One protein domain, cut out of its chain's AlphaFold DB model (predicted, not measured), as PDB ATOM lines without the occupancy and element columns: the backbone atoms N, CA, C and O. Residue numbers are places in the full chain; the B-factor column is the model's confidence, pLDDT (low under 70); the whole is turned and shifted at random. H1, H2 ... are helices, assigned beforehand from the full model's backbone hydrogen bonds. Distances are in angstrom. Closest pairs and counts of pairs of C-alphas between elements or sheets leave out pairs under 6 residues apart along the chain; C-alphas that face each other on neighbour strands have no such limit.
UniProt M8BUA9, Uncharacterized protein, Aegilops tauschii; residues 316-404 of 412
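AT A GLANCE: This is residues 316 to 404 of the 412 residues of an uncharacterized protein of Aegilops tauschii (UniProt M8BUA9). Two long helices, H1 and H2, lie side by side and run the same way, joined by a long unnamed loop, residues 332 to 353, that runs back along the length of the domain. The short helix H3 lies beyond H2 on the side away from H1, and near the end of the printed part residues 402 to 403 pair in parallel with residues 380 to 381. The printed part has 89 residues with three named helices, in the order H1, H2, H3, and no named strand; the class is all helix. The whole is compact, with a radius of gyration of the C-alphas of 13.2 A, and elongated, spanning 40 by 25 by 21 A.

HOW THE PARTS SIT: H1, residues 316 to 331, touches H2, residues 354 to 373. Their closest C-alphas are those of Gly 323 and Leu 365, 5.0 A apart. They run the same way at a shallow tilt of 34.5 degrees, only just short of steep. H3, residues 384 to 393, is apart from H1 and from H2. In H1, H2 and H3 every O i to N i+4 pair is within hydrogen-bond range.

IN THESE COORDINATES: H1 begins with C-alpha 316 at (-38.190, -6.843, -48.714) and is 22.3 A long from first to last C-alpha. H2, the longest helix with 20 residues, measures 28.7 A and starts at C-alpha 354 at (-33.244, -12.985, -36.851). H3 has 10 residues, measures 14.3 A and ends at C-alpha 393 at (-34.614, 3.103, -32.476).

THE WHOLE: The two C-alphas farthest apart, those of Gly 333 and Glu 352, are 41.3 A apart. The printed part has no cut. The link from H1 to H2, 22 residues, is long; that from H2 to H3, 10 residues, is short. The mean pLDDT of the printed part is 79.0, and the model's confidence is under 70 at residues 334 to 353.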
ATOM      1  N   GLU A 316     -37.876  -8.258 -48.946       88.31
ATOM      2  CA  GLU A 316     -38.190  -6.843 -48.714       88.31
ATOM      3  C   GLU A 316     -39.218  -6.334 -49.733       88.31
ATOM      4  O   GLU A 316     -40.248  -5.780 -49.345       88.31
ATOM      5  N   GLY A 317     -38.996  -6.599 -51.023       88.50
ATOM      6  CA  GLY A 317     -39.917  -6.300 -52.113       88.50
ATOM      7  C   GLY A 317     -41.275  -6.981 -51.949       88.50
ATOM      8  O   GLY A 317     -42.306  -6.343 -52.165       88.50
ATOM      9  N   ALA A 318     -41.310  -8.243 -51.506       88.31
ATOM     10  CA  ALA A 318     -42.565  -8.966 -51.279       88.31
ATOM     11  C   ALA A 318     -43.404  -8.315 -50.160       88.31
ATOM     12  O   ALA A 318     -44.622  -8.158 -50.278       88.31
ATOM     13  N   ILE A 319     -42.744  -7.860 -49.092       89.94
ATOM     14  CA  ILE A 319     -43.389  -7.153 -47.979       89.94
ATOM     15  C   ILE A 319     -43.789  -5.725 -48.378       89.94
ATOM     16  O   ILE A 319     -44.864  -5.267 -47.986       89.94
ATOM     17  N   TRP A 320     -43.001  -5.046 -49.218       90.75
ATOM     18  CA  TRP A 320     -43.361  -3.752 -49.807       90.75
ATOM     19  C   TRP A 320     -44.622  -3.852 -50.684       90.75
ATOM     20  O   TRP A 320     -45.549  -3.056 -50.518       90.75
ATOM     21  N   GLN A 321     -44.712  -4.865 -51.555       90.56
ATOM     22  CA  GLN A 321     -45.909  -5.122 -52.366       90.56
ATOM     23  C   GLN A 321     -47.135  -5.431 -51.493       90.56
ATOM     24  O   GLN A 321     -48.212  -4.885 -51.733       90.56
ATOM     25  N   SER A 322     -46.969  -6.252 -50.450       90.00
ATOM     26  CA  SER A 322     -48.029  -6.564 -49.479       90.00
ATOM     27  C   SER A 322     -48.531  -5.316 -48.737       90.00
ATOM     28  O   SER A 322     -49.741  -5.108 -48.600       90.00
ATOM     29  N   GLY A 323     -47.617  -4.425 -48.331       89.38
ATOM     30  CA  GLY A 323     -47.939  -3.123 -47.742       89.38
ATOM     31  C   GLY A 323     -48.724  -2.224 -48.691       89.38
ATOM     32  O   GLY A 323     -49.742  -1.657 -48.293       89.38
ATOM     33  N   LYS A 324     -48.319  -2.162 -49.964       90.56
ATOM     34  CA  LYS A 324     -49.022  -1.398 -51.000       90.56
ATOM     35  C   LYS A 324     -50.434  -1.933 -51.266       90.56
ATOM     36  O   LYS A 324     -51.388  -1.170 -51.175       90.56
ATOM     37  N   ALA A 325     -50.592  -3.239 -51.491       88.88
ATOM     38  CA  ALA A 325     -51.903  -3.861 -51.705       88.88
ATOM     39  C   ALA A 325     -52.841  -3.675 -50.492       88.88
ATOM     40  O   ALA A 325     -54.041  -3.429 -50.641       88.88
ATOM     41  N   SER A 326     -52.281  -3.717 -49.280       87.44
ATOM     42  CA  SER A 326     -53.006  -3.419 -48.039       87.44
ATOM     43  C   SER A 326     -53.416  -1.942 -47.938       87.44
ATOM     44  O   SER A 326     -54.516  -1.639 -47.471       87.44
ATOM     45  N   ALA A 327     -52.574  -1.015 -48.404       87.00
ATOM     46  CA  ALA A 327     -52.903   0.404 -48.475       87.00
ATOM     47  C   ALA A 327     -53.988   0.697 -49.522       87.00
ATOM     48  O   ALA A 327     -54.934   1.422 -49.218       87.00
ATOM     49  N   ASP A 328     -53.920   0.081 -50.706       87.69
ATOM     50  CA  ASP A 328     -54.952   0.175 -51.746       87.69
ATOM     51  C   ASP A 328     -56.314  -0.325 -51.225       87.69
ATOM     52  O   ASP A 328     -57.341   0.329 -51.427       87.69
ATOM     53  N   PHE A 329     -56.335  -1.422 -50.456       85.00
ATOM     54  CA  PHE A 329     -57.548  -1.913 -49.793       85.00
ATOM     55  C   PHE A 329     -58.124  -0.900 -48.784       85.00
ATOM     56  O   PHE A 329     -59.327  -0.616 -48.811       85.00
ATOM     57  N   VAL A 330     -57.287  -0.297 -47.933       83.94
ATOM     58  CA  VAL A 330     -57.705   0.765 -46.997       83.94
ATOM     59  C   VAL A 330     -58.231   1.996 -47.752       83.94
ATOM     60  O   VAL A 330     -59.303   2.513 -47.425       83.94
ATOM     61  N   ASN A 331     -57.530   2.428 -48.801       84.12
ATOM     62  CA  ASN A 331     -57.874   3.594 -49.617       84.12
ATOM     63  C   ASN A 331     -59.156   3.400 -50.440       84.12
ATOM     64  O   ASN A 331     -59.914   4.355 -50.619       84.12
ATOM     65  N   SER A 332     -59.460   2.168 -50.863       85.69
ATOM     66  CA  SER A 332     -60.731   1.812 -51.517       85.69
ATOM     67  C   SER A 332     -61.964   1.975 -50.610       85.69
ATOM     68  O   SER A 332     -63.101   1.879 -51.072       85.69
ATOM     69  N   GLY A 333     -61.754   2.247 -49.316       73.12
ATOM     70  CA  GLY A 333     -62.809   2.427 -48.322       73.12
ATOM     71  C   GLY A 333     -63.202   1.144 -47.590       73.12
ATOM     72  O   GLY A 333     -64.150   1.186 -46.807       73.12
ATOM     73  N   GLY A 334     -62.475   0.036 -47.792       61.28
ATOM     74  CA  GLY A 334     -62.726  -1.239 -47.110       61.28
ATOM     75  C   GLY A 334     -62.671  -1.128 -45.582       61.28
ATOM     76  O   GLY A 334     -63.479  -1.742 -44.887       61.28
ATOM     77  N   MET A 335     -61.777  -0.284 -45.050       62.97
ATOM     78  CA  MET A 335     -61.670   0.029 -43.622       62.97
ATOM     79  C   MET A 335     -61.264   1.492 -43.386       62.97
ATOM     80  O   MET A 335     -60.385   2.027 -44.054       62.97
ATOM     81  N   ARG A 336     -61.833   2.111 -42.344       53.25
ATOM     82  CA  ARG A 336     -61.236   3.263 -41.644       53.25
ATOM     83  C   ARG A 336     -60.868   2.803 -40.243       53.25
ATOM     84  O   ARG A 336     -61.752   2.673 -39.399       53.25
ATOM     85  N   GLY A 337     -59.596   2.512 -40.003       54.03
ATOM     86  CA  GLY A 337     -59.175   1.857 -38.771       54.03
ATOM     87  C   GLY A 337     -57.727   2.140 -38.410       54.03
ATOM     88  O   GLY A 337     -56.878   2.351 -39.270       54.03
ATOM     89  N   ILE A 338     -57.452   2.117 -37.110       55.91
ATOM     90  CA  ILE A 338     -56.088   2.080 -36.595       55.91
ATOM     91  C   ILE A 338     -55.548   0.679 -36.896       55.91
ATOM     92  O   ILE A 338     -56.058  -0.299 -36.353       55.91
ATOM     93  N   ALA A 339     -54.541   0.577 -37.761       55.88
ATOM     94  CA  ALA A 339     -53.891  -0.694 -38.066       55.88
ATOM     95  C   ALA A 339     -53.013  -1.128 -36.876       55.88
ATOM     96  O   ALA A 339     -51.852  -0.729 -36.775       55.88
ATOM     97  N   GLU A 340     -53.596  -1.894 -35.948       61.31
ATOM     98  CA  GLU A 340     -52.914  -2.444 -34.770       61.31
ATOM     99  C   GLU A 340     -52.175  -3.741 -35.124       61.31
ATOM    100  O   GLU A 340     -52.658  -4.843 -34.873       61.31
ATOM    101  N   LEU A 341     -50.988  -3.608 -35.723       62.91
ATOM    102  CA  LEU A 341     -50.125  -4.756 -36.008       62.91
ATOM    103  C   LEU A 341     -49.538  -5.313 -34.702       62.91
ATOM    104  O   LEU A 341     -48.709  -4.655 -34.064       62.91
ATOM    105  N   LEU A 342     -49.956  -6.527 -34.334       66.62
ATOM    106  CA  LEU A 342     -49.372  -7.319 -33.254       66.62
ATOM    107  C   LEU A 342     -48.187  -8.122 -33.800       66.62
ATOM    108  O   LEU A 342     -48.375  -9.132 -34.470       66.62
ATOM    109  N   ILE A 343     -46.967  -7.681 -33.498       65.88
ATOM    110  CA  ILE A 343     -45.740  -8.408 -33.857       65.88
ATOM    111  C   ILE A 343     -45.433  -9.407 -32.726       65.88
ATOM    112  O   ILE A 343     -45.146  -8.963 -31.606       65.88
ATOM    113  N   PRO A 344     -45.509 -10.732 -32.963       59.94
ATOM    114  CA  PRO A 344     -45.246 -11.726 -31.929       59.94
ATOM    115  C   PRO A 344     -43.761 -11.750 -31.556       59.94
ATOM    116  O   PRO A 344     -42.877 -11.696 -32.413       59.94
ATOM    117  N   GLN A 345     -43.471 -11.888 -30.262       57.78
ATOM    118  CA  GLN A 345     -42.135 -12.266 -29.808       57.78
ATOM    119  C   GLN A 345     -42.002 -13.783 -29.927       57.78
ATOM    120  O   GLN A 345     -42.406 -14.526 -29.039       57.78
ATOM    121  N   LEU A 346     -41.460 -14.239 -31.053       57.75
ATOM    122  CA  LEU A 346     -41.103 -15.639 -31.243       57.75
ATOM    123  C   LEU A 346     -39.854 -15.947 -30.405       57.75
ATOM    124  O   LEU A 346     -38.744 -15.609 -30.808       57.75
ATOM    125  N   GLU A 347     -40.029 -16.606 -29.257       55.00
ATOM    126  CA  GLU A 347     -38.935 -17.006 -28.346       55.00
ATOM    127  C   GLU A 347     -37.888 -17.920 -29.018       55.00
ATOM    128  O   GLU A 347     -36.767 -18.066 -28.537       55.00
ATOM    129  N   PHE A 348     -38.222 -18.502 -30.174       52.47
ATOM    130  CA  PHE A 348     -37.311 -19.297 -30.996       52.47
ATOM    131  C   PHE A 348     -36.321 -18.453 -31.830       52.47
ATOM    132  O   PHE A 348     -35.310 -18.977 -32.290       52.47
ATOM    133  N   LEU A 349     -36.553 -17.141 -31.996       53.44
ATOM    134  CA  LEU A 349     -35.667 -16.222 -32.737       53.44
ATOM    135  C   LEU A 349     -34.498 -15.670 -31.895       53.44
ATOM    136  O   LEU A 349     -33.902 -14.658 -32.252       53.44
ATOM    137  N   ASN A 350     -34.132 -16.356 -30.809       52.53
ATOM    138  CA  ASN A 350     -32.962 -16.046 -29.977       52.53
ATOM    139  C   ASN A 350     -31.604 -16.360 -30.656       52.53
ATOM    140  O   ASN A 350     -30.557 -16.234 -30.023       52.53
ATOM    141  N   GLN A 351     -31.599 -16.774 -31.929       56.69
ATOM    142  CA  GLN A 351     -30.388 -16.834 -32.757       56.69
ATOM    143  C   GLN A 351     -29.966 -15.414 -33.183       56.69
ATOM    144  O   GLN A 351     -30.810 -14.530 -33.318       56.69
ATOM    145  N   GLU A 352     -28.662 -15.194 -33.373       56.59
ATOM    146  CA  GLU A 352     -27.971 -13.889 -33.319       56.59
ATOM    147  C   GLU A 352     -28.295 -12.886 -34.459       56.59
ATOM    148  O   GLU A 352     -27.407 -12.426 -35.172       56.59
ATOM    149  N   GLY A 353     -29.563 -12.496 -34.622       66.31
ATOM    150  CA  GLY A 353     -29.985 -11.422 -35.534       66.31
ATOM    151  C   GLY A 353     -31.424 -11.524 -36.043       66.31
ATOM    152  O   GLY A 353     -32.054 -10.496 -36.283       66.31
ATOM    153  N   ALA A 354     -31.987 -12.733 -36.133       72.75
ATOM    154  CA  ALA A 354     -33.244 -12.985 -36.851       72.75
ATOM    155  C   ALA A 354     -34.453 -12.183 -36.315       72.75
ATOM    156  O   ALA A 354     -35.308 -11.740 -37.082       72.75
ATOM    157  N   GLN A 355     -34.521 -11.920 -35.004       75.62
ATOM    158  CA  GLN A 355     -35.567 -11.059 -34.438       75.62
ATOM    159  C   GLN A 355     -35.455  -9.592 -34.909       75.62
ATOM    160  O   GLN A 355     -36.476  -8.928 -35.099       75.62
ATOM    161  N   ALA A 356     -34.238  -9.088 -35.133       80.44
ATOM    162  CA  ALA A 356     -34.005  -7.732 -35.628       80.44
ATOM    163  C   ALA A 356     -34.327  -7.601 -37.127       80.44
ATOM    164  O   ALA A 356     -34.865  -6.573 -37.539       80.44
ATOM    165  N   GLU A 357     -34.081  -8.648 -37.919       83.25
ATOM    166  CA  GLU A 357     -34.516  -8.730 -39.322       83.25
ATOM    167  C   GLU A 357     -36.047  -8.674 -39.418       83.25
ATOM    168  O   GLU A 357     -36.590  -7.827 -40.123       83.25
ATOM    169  N   VAL A 358     -36.763  -9.477 -38.620       83.75
ATOM    170  CA  VAL A 358     -38.237  -9.429 -38.548       83.75
ATOM    171  C   VAL A 358     -38.744  -8.038 -38.144       83.75
ATOM    172  O   VAL A 358     -39.749  -7.573 -38.686       83.75
ATOM    173  N   TRP A 359     -38.057  -7.328 -37.241       85.81
ATOM    174  CA  TRP A 359     -38.394  -5.939 -36.908       85.81
ATOM    175  C   TRP A 359     -38.130  -4.961 -38.064       85.81
ATOM    176  O   TRP A 359     -38.960  -4.082 -38.294       85.81
ATOM    177  N   ALA A 360     -37.033  -5.110 -38.812       87.44
ATOM    178  CA  ALA A 360     -36.733  -4.283 -39.983       87.44
ATOM    179  C   ALA A 360     -37.767  -4.485 -41.106       87.44
ATOM    180  O   ALA A 360     -38.346  -3.516 -41.597       87.44
ATOM    181  N   LEU A 361     -38.092  -5.739 -41.427       89.25
ATOM    182  CA  LEU A 361     -39.132  -6.106 -42.391       89.25
ATOM    183  C   LEU A 361     -40.516  -5.586 -41.959       89.25
ATOM    184  O   LEU A 361     -41.242  -4.986 -42.752       89.25
ATOM    185  N   SER A 362     -40.855  -5.716 -40.670       88.06
ATOM    186  CA  SER A 362     -42.086  -5.140 -40.108       88.06
ATOM    187  C   SER A 362     -42.127  -3.614 -40.231       88.06
ATOM    188  O   SER A 362     -43.197  -3.044 -40.441       88.06
ATOM    189  N   ARG A 363     -40.978  -2.933 -40.114       89.56
ATOM    190  CA  ARG A 363     -40.889  -1.481 -40.304       89.56
ATOM    191  C   ARG A 363     -41.191  -1.083 -41.752       89.56
ATOM    192  O   ARG A 363     -41.949  -0.134 -41.934       89.56
ATOM    193  N   ILE A 364     -40.672  -1.804 -42.750       90.94
ATOM    194  CA  ILE A 364     -40.967  -1.552 -44.177       90.94
ATOM    195  C   ILE A 364     -42.485  -1.602 -44.419       90.94
ATOM    196  O   ILE A 364     -43.050  -0.677 -45.005       90.94
ATOM    197  N   LEU A 365     -43.169  -2.624 -43.895       89.88
ATOM    198  CA  LEU A 365     -44.629  -2.745 -43.981       89.88
ATOM    199  C   LEU A 365     -45.370  -1.562 -43.326       89.88
ATOM    200  O   LEU A 365     -46.347  -1.050 -43.866       89.88
ATOM    201  N   LEU A 366     -44.921  -1.123 -42.149       89.06
ATOM    202  CA  LEU A 366     -45.584  -0.063 -41.383       89.06
ATOM    203  C   LEU A 366     -45.340   1.349 -41.942       89.06
ATOM    204  O   LEU A 366     -46.262   2.165 -41.920       89.06
ATOM    205  N   ASP A 367     -44.133   1.644 -42.438       89.88
ATOM    206  CA  ASP A 367     -43.831   2.926 -43.085       89.88
ATOM    207  C   ASP A 367     -44.528   3.012 -44.465       89.88
ATOM    208  O   ASP A 367     -45.198   4.010 -44.724       89.88
ATOM    209  N   THR A 368     -44.525   1.952 -45.295       90.75
ATOM    210  CA  THR A 368     -45.292   1.925 -46.569       90.75
ATOM    211  C   THR A 368     -46.797   2.120 -46.362       90.75
ATOM    212  O   THR A 368     -47.399   2.960 -47.032       90.75
ATOM    213  N   LEU A 369     -47.408   1.424 -45.393       87.38
ATOM    214  CA  LEU A 369     -48.814   1.629 -45.018       87.38
ATOM    215  C   LEU A 369     -49.104   3.069 -44.573       87.38
ATOM    216  O   LEU A 369     -50.141   3.624 -44.940       87.38
ATOM    217  N   ALA A 370     -48.220   3.684 -43.783       86.94
ATOM    218  CA  ALA A 370     -48.392   5.063 -43.324       86.94
ATOM    219  C   ALA A 370     -48.259   6.087 -44.467       86.94
ATOM    220  O   ALA A 370     -48.930   7.120 -44.447       86.94
ATOM    221  N   GLU A 371     -47.423   5.798 -45.467       89.19
ATOM    222  CA  GLU A 371     -47.223   6.641 -46.649       89.19
ATOM    223  C   GLU A 371     -48.387   6.552 -47.636       89.19
ATOM    224  O   GLU A 371     -49.026   7.565 -47.913       89.19
ATOM    225  N   GLU A 372     -48.698   5.350 -48.122       89.56
ATOM    226  CA  GLU A 372     -49.686   5.138 -49.188       89.56
ATOM    227  C   GLU A 372     -51.130   5.394 -48.707       89.56
ATOM    228  O   GLU A 372     -51.981   5.796 -49.499       89.56
ATOM    229  N   THR A 373     -51.437   5.227 -47.409       84.81
ATOM    230  CA  THR A 373     -52.771   5.578 -46.863       84.81
ATOM    231  C   THR A 373     -52.888   7.016 -46.358       84.81
ATOM    232  O   THR A 373     -54.001   7.518 -46.187       84.81
ATOM    233  N   GLY A 374     -51.769   7.669 -46.024       82.50
ATOM    234  CA  GLY A 374     -51.757   8.946 -45.300       82.50
ATOM    235  C   GLY A 374     -52.413   8.910 -43.905       82.50
ATOM    236  O   GLY A 374     -52.709   9.967 -43.340       82.50
ATOM    237  N   GLN A 375     -52.687   7.723 -43.342       78.00
ATOM    238  CA  GLN A 375     -53.371   7.550 -42.055       78.00
ATOM    239  C   GLN A 375     -52.398   7.269 -40.899       78.00
ATOM    240  O   GLN A 375     -51.261   6.837 -41.074       78.00
ATOM    241  N   VAL A 376     -52.858   7.502 -39.664       77.44
ATOM    242  CA  VAL A 376     -52.044   7.308 -38.453       77.44
ATOM    243  C   VAL A 376     -51.996   5.824 -38.065       77.44
ATOM    244  O   VAL A 376     -52.753   5.361 -37.209       77.44
ATOM    245  N   VAL A 377     -51.071   5.090 -38.682       83.88
ATOM    246  CA  VAL A 377     -50.723   3.699 -38.341       83.88
ATOM    247  C   VAL A 377     -50.154   3.611 -36.913       83.88
ATOM    248  O   VAL A 377     -49.479   4.532 -36.434       83.88
ATOM    249  N   LYS A 378     -50.425   2.505 -36.205       83.12
ATOM    250  CA  LYS A 378     -50.036   2.302 -34.799       83.12
ATOM    251  C   LYS A 378     -49.598   0.854 -34.547       83.12
ATOM    252  O   LYS A 378     -50.430  -0.003 -34.275       83.12
ATOM    253  N   ALA A 379     -48.294   0.594 -34.558       83.75
ATOM    254  CA  ALA A 379     -47.749  -0.707 -34.162       83.75
ATOM    255  C   ALA A 379     -48.017  -0.983 -32.669       83.75
ATOM    256  O   ALA A 379     -47.787  -0.104 -31.828       83.75
ATOM    257  N   VAL A 380     -48.493  -2.187 -32.334       82.81
ATOM    258  CA  VAL A 380     -48.895  -2.564 -30.969       82.81
ATOM    259  C   VAL A 380     -48.110  -3.790 -30.509       82.81
ATOM    260  O   VAL A 380     -48.394  -4.917 -30.895       82.81
ATOM    261  N   PHE A 381     -47.126  -3.572 -29.642       80.69
ATOM    262  CA  PHE A 381     -46.249  -4.634 -29.145       80.69
ATOM    263  C   PHE A 381     -46.785  -5.247 -27.839       80.69
ATOM    264  O   PHE A 381     -47.274  -4.499 -26.985       80.69
ATOM    265  N   PRO A 382     -46.675  -6.575 -27.635       75.06
ATOM    266  CA  PRO A 382     -47.155  -7.226 -26.412       75.06
ATOM    267  C   PRO A 382     -46.336  -6.807 -25.177       75.06
ATOM    268  O   PRO A 382     -46.893  -6.481 -24.122       75.06
ATOM    269  N   ASP A 383     -45.011  -6.747 -25.321       78.69
ATOM    270  CA  ASP A 383     -44.083  -6.312 -24.279       78.69
ATOM    271  C   ASP A 383     -43.895  -4.780 -24.243       78.69
ATOM    272  O   ASP A 383     -43.907  -4.088 -25.262       78.69
ATOM    273  N   ALA A 384     -43.677  -4.250 -23.039       77.25
ATOM    274  CA  ALA A 384     -43.351  -2.850 -22.795       77.25
ATOM    275  C   ALA A 384     -41.882  -2.500 -23.083       77.25
ATOM    276  O   ALA A 384     -41.612  -1.370 -23.493       77.25
ATOM    277  N   GLY A 385     -40.950  -3.432 -22.857       79.94
ATOM    278  CA  GLY A 385     -39.521  -3.230 -23.098       79.94
ATOM    279  C   GLY A 385     -39.234  -3.017 -24.581       79.94
ATOM    280  O   GLY A 385     -38.705  -1.975 -24.963       79.94
ATOM    281  N   VAL A 386     -39.684  -3.941 -25.430       80.75
ATOM    282  CA  VAL A 386     -39.567  -3.845 -26.892       80.75
ATOM    283  C   VAL A 386     -40.367  -2.665 -27.455       80.75
ATOM    284  O   VAL A 386     -39.844  -1.945 -28.305       80.75
ATOM    285  N   ALA A 387     -41.559  -2.356 -26.923       82.69
ATOM    286  CA  ALA A 387     -42.291  -1.140 -27.303       82.69
ATOM    287  C   ALA A 387     -41.487   0.152 -27.045       82.69
ATOM    288  O   ALA A 387     -41.568   1.097 -27.829       82.69
ATOM    289  N   ALA A 388     -40.727   0.214 -25.945       83.94
ATOM    290  CA  ALA A 388     -39.885   1.361 -25.606       83.94
ATOM    291  C   ALA A 388     -38.570   1.385 -26.408       83.94
ATOM    292  O   ALA A 388     -38.152   2.451 -26.861       83.94
ATOM    293  N   LEU A 389     -37.952   0.218 -26.617       85.62
ATOM    294  CA  LEU A 389     -36.725   0.030 -27.393       85.62
ATOM    295  C   LEU A 389     -36.933   0.433 -28.856       85.62
ATOM    296  O   LEU A 389     -36.219   1.307 -29.348       85.62
ATOM    297  N   LEU A 390     -37.944  -0.123 -29.529       86.00
ATOM    298  CA  LEU A 390     -38.226   0.178 -30.935       86.00
ATOM    299  C   LEU A 390     -38.664   1.633 -31.119       86.00
ATOM    300  O   LEU A 390     -38.201   2.299 -32.038       86.00
ATOM    301  N   LYS A 391     -39.426   2.198 -30.171       87.75
ATOM    302  CA  LYS A 391     -39.740   3.638 -30.147       87.75
ATOM    303  C   LYS A 391     -38.503   4.539 -29.986       87.75
ATOM    304  O   LYS A 391     -38.554   5.707 -30.366       87.75
ATOM    305  N   HIS A 392     -37.404   4.039 -29.416       87.56
ATOM    306  CA  HIS A 392     -36.137   4.773 -29.343       87.56
ATOM    307  C   HIS A 392     -35.218   4.518 -30.552       87.56
ATOM    308  O   HIS A 392     -34.414   5.389 -30.881       87.56
ATOM    309  N   GLN A 393     -35.328   3.369 -31.222       87.75
ATOM    310  CA  GLN A 393     -34.614   3.103 -32.476       87.75
ATOM    311  C   GLN A 393     -35.251   3.849 -33.658       87.75
ATOM    312  O   GLN A 393     -34.547   4.504 -34.419       87.75
ATOM    313  N   TRP A 394     -36.577   3.809 -33.778       90.12
ATOM    314  CA  TRP A 394     -37.347   4.356 -34.899       90.12
ATOM    315  C   TRP A 394     -37.910   5.748 -34.578       90.12
ATOM    316  O   TRP A 394     -39.121   5.958 -34.494       90.12
ATOM    317  N   LYS A 395     -37.018   6.718 -34.356       87.00
ATOM    318  CA  LYS A 395     -37.383   8.129 -34.079       87.00
ATOM    319  C   LYS A 395     -37.934   8.870 -35.302       87.00
ATOM    320  O   LYS A 395     -38.483   9.959 -35.166       87.00
ATOM    321  N   ASP A 396     -37.732   8.279 -36.469       89.31
ATOM    322  CA  ASP A 396     -37.981   8.762 -37.822       89.31
ATOM    323  C   ASP A 396     -39.172   8.063 -38.510       89.31
ATOM    324  O   ASP A 396     -39.569   8.468 -39.600       89.31
ATOM    325  N   ALA A 397     -39.751   7.035 -37.878       86.25
ATOM    326  CA  ALA A 397     -40.900   6.298 -38.399       86.25
ATOM    327  C   ALA A 397     -42.165   7.164 -38.511       86.25
ATOM    328  O   ALA A 397     -42.449   8.017 -37.664       86.25
ATOM    329  N   LYS A 398     -42.974   6.890 -39.539       86.44
ATOM    330  CA  LYS A 398     -44.226   7.614 -39.826       86.44
ATOM    331  C   LYS A 398     -45.412   7.097 -38.993       86.44
ATOM    332  O   LYS A 398     -46.431   7.777 -38.861       86.44
ATOM    333  N   PHE A 399     -45.261   5.928 -38.368       86.88
ATOM    334  CA  PHE A 399     -46.247   5.271 -37.503       86.88
ATOM    335  C   PHE A 399     -45.955   5.439 -36.000       86.88
ATOM    336  O   PHE A 399     -44.852   5.768 -35.568       86.88
ATOM    337  N   LYS A 400     -46.960   5.177 -35.152       84.75
ATOM    338  CA  LYS A 400     -46.851   5.313 -33.687       84.75
ATOM    339  C   LYS A 400     -46.622   3.967 -32.997       84.75
ATOM    340  O   LYS A 400     -47.529   3.147 -32.935       84.75
ATOM    341  N   CYS A 401     -45.455   3.776 -32.384       82.88
ATOM    342  CA  CYS A 401     -45.212   2.630 -31.501       82.88
ATOM    343  C   CYS A 401     -46.006   2.750 -30.186       82.88
ATOM    344  O   CYS A 401     -45.903   3.759 -29.474       82.88
ATOM    345  N   ALA A 402     -46.757   1.705 -29.840       79.75
ATOM    346  CA  ALA A 402     -47.522   1.584 -28.605       79.75
ATOM    347  C   ALA A 402     -47.355   0.193 -27.970       79.75
ATOM    348  O   ALA A 402     -47.064  -0.791 -28.645       79.75
ATOM    349  N   ARG A 403     -47.590   0.105 -26.659       80.25
ATOM    350  CA  ARG A 403     -47.783  -1.174 -25.966       80.25
ATOM    351  C   ARG A 403     -49.235  -1.629 -26.142       80.25
ATOM    352  O   ARG A 403     -50.137  -0.787 -26.111       80.25
ATOM    353  N   LEU A 404     -49.465  -2.936 -26.216       73.56
ATOM    354  CA  LEU A 404     -50.766  -3.536 -25.942       73.56
ATOM    355  C   LEU A 404     -51.175  -3.169 -24.507       73.56
ATOM    356  O   LEU A 404     -50.608  -3.647 -23.523       73.56
TER     357      LEU A 404